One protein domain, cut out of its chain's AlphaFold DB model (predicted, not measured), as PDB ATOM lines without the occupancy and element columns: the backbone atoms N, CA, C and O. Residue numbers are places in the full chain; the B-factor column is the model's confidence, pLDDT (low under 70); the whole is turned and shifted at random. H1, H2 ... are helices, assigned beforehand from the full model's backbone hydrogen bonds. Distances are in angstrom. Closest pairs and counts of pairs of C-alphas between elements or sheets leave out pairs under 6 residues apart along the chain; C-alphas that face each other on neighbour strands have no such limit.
ATOM      1  N   TYR A   2     112.227  52.591  76.325       50.09
ATOM      2  CA  TYR A   2     110.961  53.247  76.661       50.09
ATOM      3  C   TYR A   2     111.274  54.452  77.564       50.09
ATOM      4  O   TYR A   2     111.847  54.227  78.632       50.09
ATOM      5  N   PRO A   3     110.939  55.695  77.167       53.78
ATOM      6  CA  PRO A   3     111.310  56.909  77.908       53.78
ATOM      7  C   PRO A   3     110.869  56.899  79.374       53.78
ATOM      8  O   PRO A   3     111.554  57.435  80.233       53.78
ATOM      9  N   GLU A   4     109.769  56.212  79.680       57.94
ATOM     10  CA  GLU A   4     109.178  56.171  81.023       57.94
ATOM     11  C   GLU A   4     110.022  55.411  82.059       57.94
ATOM     12  O   GLU A   4     109.793  55.545  83.258       57.94
ATOM     13  N   TYR A   5     111.023  54.644  81.615       65.75
ATOM     14  CA  TYR A   5     111.976  53.959  82.496       65.75
ATOM     15  C   TYR A   5     113.302  54.712  82.657       65.75
ATOM     16  O   TYR A   5     114.121  54.318  83.487       65.75
ATOM     17  N   LEU A   6     113.530  55.783  81.889       74.81
ATOM     18  CA  LEU A   6     114.732  56.607  81.978       74.81
ATOM     19  C   LEU A   6     114.412  57.896  82.745       74.81
ATOM     20  O   LEU A   6     114.159  58.943  82.159       74.81
ATOM     21  N   SER A   7     114.406  57.803  84.074       80.06
ATOM     22  CA  SER A   7     114.110  58.934  84.965       80.06
ATOM     23  C   SER A   7     115.293  59.883  85.192       80.06
ATOM     24  O   SER A   7     115.086  61.001  85.655       80.06
ATOM     25  N   ASP A   8     116.519  59.456  84.870       86.06
ATOM     26  CA  ASP A   8     117.736  60.264  84.986       86.06
ATOM     27  C   ASP A   8     118.632  60.077  83.751       86.06
ATOM     28  O   ASP A   8     119.168  58.993  83.506       86.06
ATOM     29  N   LEU A   9     118.827  61.156  82.986       84.44
ATOM     30  CA  LEU A   9     119.698  61.168  81.807       84.44
ATOM     31  C   LEU A   9     121.169  60.927  82.147       84.44
ATOM     32  O   LEU A   9     121.921  60.478  81.284       84.44
ATOM     33  N   LYS A  10     121.598  61.172  83.392       86.50
ATOM     34  CA  LYS A  10     122.987  60.937  83.813       86.50
ATOM     35  C   LYS A  10     123.388  59.470  83.701       86.50
ATOM     36  O   LYS A  10     124.574  59.189  83.597       86.50
ATOM     37  N   VAL A  11     122.424  58.546  83.675       87.75
ATOM     38  CA  VAL A  11     122.672  57.117  83.429       87.75
ATOM     39  C   VAL A  11     123.240  56.873  82.025       87.75
ATOM     40  O   VAL A  11     124.005  55.932  81.833       87.75
ATOM     41  N   LEU A  12     122.921  57.733  81.054       86.88
ATOM     42  CA  LEU A  12     123.454  57.653  79.692       86.88
ATOM     43  C   LEU A  12     124.882  58.207  79.569       86.88
ATOM     44  O   LEU A  12     125.463  58.128  78.490       86.88
ATOM     45  N   ILE A  13     125.451  58.749  80.651       88.00
ATOM     46  CA  ILE A  13     126.792  59.330  80.663       88.00
ATOM     47  C   ILE A  13     127.705  58.504  81.565       88.00
ATOM     48  O   ILE A  13     127.405  58.236  82.730       88.00
ATOM     49  N   CYS A  14     128.861  58.120  81.037       87.62
ATOM     50  CA  CYS A  14     129.901  57.475  81.819       87.62
ATOM     51  C   CYS A  14     130.542  58.520  82.752       87.62
ATOM     52  O   CYS A  14     130.957  59.582  82.288       87.62
ATOM     53  N   PRO A  15     130.667  58.265  84.068       86.12
ATOM     54  CA  PRO A  15     131.262  59.233  84.991       86.12
ATOM     55  C   PRO A  15     132.710  59.620  84.665       86.12
ATOM     56  O   PRO A  15     133.147  60.683  85.100       86.12
ATOM     57  N   SER A  16     133.438  58.762  83.942       82.12
ATOM     58  CA  SER A  16     134.812  59.000  83.486       82.12
ATOM     59  C   SER A  16     134.901  59.578  82.072       82.12
ATOM     60  O   SER A  16     136.003  59.794  81.573       82.12
ATOM     61  N   ASP A  17     133.763  59.836  81.425       80.94
ATOM     62  CA  ASP A  17     133.721  60.508  80.135       80.94
ATOM     63  C   ASP A  17     134.222  61.951  80.272       80.94
ATOM     64  O   ASP A  17     133.682  62.737  81.051       80.94
ATOM     65  N   ILE A  18     135.248  62.304  79.497       78.12
ATOM     66  CA  ILE A  18     135.822  63.654  79.498       78.12
ATOM     67  C   ILE A  18     134.875  64.708  78.911       78.12
ATOM     68  O   ILE A  18     134.980  65.875  79.273       78.12
ATOM     69  N   ASP A  19     133.929  64.298  78.064       78.50
ATOM     70  CA  ASP A  19     132.933  65.176  77.447       78.50
ATOM     71  C   ASP A  19     131.597  65.154  78.212       78.50
ATOM     72  O   ASP A  19     130.596  65.715  77.761       78.50
ATOM     73  N   ARG A  20     131.556  64.551  79.408       82.31
ATOM     74  CA  ARG A  20     130.371  64.544  80.281       82.31
ATOM     75  C   ARG A  20     129.787  65.940  80.495       82.31
ATOM     76  O   ARG A  20     128.568  66.111  80.476       82.31
ATOM     77  N   ASP A  21     130.652  66.924  80.722       82.94
ATOM     78  CA  ASP A  21     130.230  68.299  80.989       82.94
ATOM     79  C   ASP A  21     129.715  68.998  79.723       82.94
ATOM     80  O   ASP A  21     128.937  69.942  79.826       82.94
ATOM     81  N   VAL A  22     130.072  68.508  78.530       82.56
ATOM     82  CA  VAL A  22     129.515  68.983  77.254       82.56
ATOM     83  C   VAL A  22     128.068  68.517  77.108       82.56
ATOM     84  O   VAL A  22     127.198  69.304  76.746       82.56
ATOM     85  N   ALA A  23     127.783  67.257  77.447       83.12
ATOM     86  CA  ALA A  23     126.434  66.700  77.359       83.12
ATOM     87  C   ALA A  23     125.440  67.384  78.315       83.12
ATOM     88  O   ALA A  23     124.278  67.558  77.965       83.12
ATOM     89  N   LEU A  24     125.878  67.788  79.511       82.81
ATOM     90  CA  LEU A  24     125.012  68.417  80.520       82.81
ATOM     91  C   LEU A  24     125.164  69.943  80.610       82.81
ATOM     92  O   LEU A  24     124.460  70.577  81.395       82.81
ATOM     93  N   GLY A  25     126.097  70.522  79.858       83.00
ATOM     94  CA  GLY A  25     126.385  71.952  79.854       83.00
ATOM     95  C   GLY A  25     125.520  72.751  78.871       83.00
ATOM     96  O   GLY A  25     124.660  72.189  78.187       83.00
ATOM     97  N   PRO A  26     125.753  74.075  78.775       81.25
ATOM     98  CA  PRO A  26     125.106  74.935  77.782       81.25
ATOM     99  C   PRO A  26     125.283  74.386  76.360       81.25
ATOM    100  O   PRO A  26     126.362  73.914  76.004       81.25
ATOM    101  N   GLY A  27     124.223  74.422  75.553       82.19
ATOM    102  CA  GLY A  27     124.188  73.800  74.228       82.19
ATOM    103  C   GLY A  27     124.098  72.265  74.204       82.19
ATOM    104  O   GLY A  27     123.878  71.716  73.124       82.19
ATOM    105  N   GLY A  28     124.219  71.584  75.351       86.62
ATOM    106  CA  GLY A  28     124.132  70.129  75.499       86.62
ATOM    107  C   GLY A  28     122.703  69.581  75.410       86.62
ATOM    108  O   GLY A  28     121.851  70.124  74.716       86.62
ATOM    109  N   TRP A  29     122.415  68.491  76.119       89.94
ATOM    110  CA  TRP A  29     121.148  67.747  76.047       89.94
ATOM    111  C   TRP A  29     119.937  68.466  76.647       89.94
ATOM    112  O   TRP A  29     118.822  67.963  76.533       89.94
ATOM    113  N   LEU A  30     120.130  69.605  77.308       88.12
ATOM    114  CA  LEU A  30     119.047  70.372  77.916       88.12
ATOM    115  C   LEU A  30     118.668  71.559  77.025       88.12
ATOM    116  O   LEU A  30     119.501  72.153  76.332       88.12
ATOM    117  N   ASN A  31     117.388  71.912  77.043       88.88
ATOM    118  CA  ASN A  31     116.919  73.180  76.509       88.88
ATOM    119  C   ASN A  31     117.402  74.319  77.424       88.88
ATOM    120  O   ASN A  31     117.226  74.256  78.637       88.88
ATOM    121  N   GLU A  32     118.010  75.361  76.856       86.31
ATOM    122  CA  GLU A  32     118.605  76.455  77.641       86.31
ATOM    123  C   GLU A  32     117.566  77.359  78.320       86.31
ATOM    124  O   GLU A  32     117.882  78.025  79.301       86.31
ATOM    125  N   GLU A  33     116.336  77.392  77.806       87.50
ATOM    126  CA  GLU A  33     115.251  78.204  78.358       87.50
ATOM    127  C   GLU A  33     114.446  77.442  79.415       87.50
ATOM    128  O   GLU A  33     114.032  78.032  80.412       87.50
ATOM    129  N   THR A  34     114.198  76.146  79.194       88.94
ATOM    130  CA  THR A  34     113.320  75.341  80.061       88.94
ATOM    131  C   THR A  34     114.066  74.410  81.012       88.94
ATOM    132  O   THR A  34     113.444  73.884  81.931       88.94
ATOM    133  N   GLU A  35     115.366  74.183  80.799       84.56
ATOM    134  CA  GLU A  35     116.188  73.165  81.478       84.56
ATOM    135  C   GLU A  35     115.662  71.721  81.323       84.56
ATOM    136  O   GLU A  35     116.180  70.786  81.937       84.56
ATOM    137  N   GLU A  36     114.655  71.505  80.471       87.19
ATOM    138  CA  GLU A  36     114.099  70.185  80.185       87.19
ATOM    139  C   GLU A  36     114.949  69.434  79.142       87.19
ATOM    140  O   GLU A  36     115.576  70.065  78.283       87.19
ATOM    141  N   PRO A  37     114.957  68.086  79.166       86.44
ATOM    142  CA  PRO A  37     115.576  67.265  78.129       86.44
ATOM    143  C   PRO A  37     115.128  67.616  76.706       86.44
ATOM    144  O   PRO A  37     113.955  67.471  76.357       86.44
ATOM    145  N   ASP A  38     116.082  67.972  75.849       87.31
ATOM    146  CA  ASP A  38     115.883  68.038  74.407       87.31
ATOM    147  C   ASP A  38     116.252  66.685  73.787       87.31
ATOM    148  O   ASP A  38     117.422  66.363  73.564       87.31
ATOM    149  N   LEU A  39     115.227  65.878  73.503       81.00
ATOM    150  CA  LEU A  39     115.390  64.535  72.940       81.00
ATOM    151  C   LEU A  39     116.138  64.529  71.599       81.00
ATOM    152  O   LEU A  39     116.720  63.506  71.248       81.00
ATOM    153  N   CYS A  40     116.147  65.644  70.863       80.44
ATOM    154  CA  CYS A  40     116.866  65.763  69.595       80.44
ATOM    155  C   CYS A  40     118.378  65.943  69.782       80.44
ATOM    156  O   CYS A  40     119.130  65.779  68.823       80.44
ATOM    157  N   LYS A  41     118.827  66.294  70.992       83.69
ATOM    158  CA  LYS A  41     120.243  66.510  71.315       83.69
ATOM    159  C   LYS A  41     120.879  65.340  72.059       83.69
ATOM    160  O   LYS A  41     122.105  65.269  72.124       83.69
ATOM    161  N   ILE A  42     120.071  64.432  72.614       85.06
ATOM    162  CA  ILE A  42     120.567  63.226  73.281       85.06
ATOM    163  C   ILE A  42     121.284  62.352  72.252       85.06
ATOM    164  O   ILE A  42     120.720  61.981  71.224       85.06
ATOM    165  N   ASN A  43     122.532  62.014  72.549       82.56
ATOM    166  CA  ASN A  43     123.404  61.236  71.683       82.56
ATOM    167  C   ASN A  43     124.148  60.159  72.487       82.56
ATOM    168  O   ASN A  43     123.942  59.987  73.688       82.56
ATOM    169  N   ASP A  44     124.996  59.400  71.810       80.75
ATOM    170  CA  ASP A  44     125.667  58.211  72.327       80.75
ATOM    171  C   ASP A  44     127.060  58.511  72.918       80.75
ATOM    172  O   ASP A  44     127.908  57.624  72.984       80.75
ATOM    173  N   ILE A  45     127.303  59.743  73.390       81.12
ATOM    174  CA  ILE A  45     128.627  60.285  73.779       81.12
ATOM    175  C   ILE A  45     129.491  59.346  74.635       81.12
ATOM    176  O   ILE A  45     130.704  59.236  74.427       81.12
ATOM    177  N   SER A  46     128.861  58.621  75.561       85.69
ATOM    178  CA  SER A  46     129.545  57.711  76.477       85.69
ATOM    179  C   SER A  46     129.438  56.243  76.108       85.69
ATOM    180  O   SER A  46     130.332  55.477  76.460       85.69
TER     181      SER A  46
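AT A GLANCE: This is residues 2 to 46 of the 204 residues of an uncharacterized protein of Candidatus Hydrogenedentes bacterium (UniProt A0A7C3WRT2). This is a piece with little regular structure, a winding chain of loops with two short helices, H1 and then H2, near each other. After H2 the long stretch of residues 25 to 46 loops out and folds back, its last part running past the gap between the helices. The 45 printed residues are all helix in class, though named elements hold only 9; there is no named strand. The whole is compact, with a radius of gyration of the C-alphas of 10.3 A, and spans 26 by 25 by 14 A.

HOW THE PARTS SIT: Look first at H1, residues 9 to 12, then at H2, residues 20 to 24. They are near each other, their closest C-alphas 8.4 A apart, and a short link of 7 residues joins them. H1 is too short for an O i to N i+4 pair; in H2 every such pair is within hydrogen-bond range.

IN THESE COORDINATES: Find C-alpha 9 at (119.698, 61.168, 81.807); from there H1 runs 5.6 A to C-alpha 12. H2 runs 6.6 A to C-alpha 24 at (125.012, 68.417, 80.520).

THE WHOLE: The C-alphas farthest apart, those of Ser 16 and Glu 33, are 27.9 A apart. The printed part has no cut, and residues 2 to 5 have pLDDT under 70.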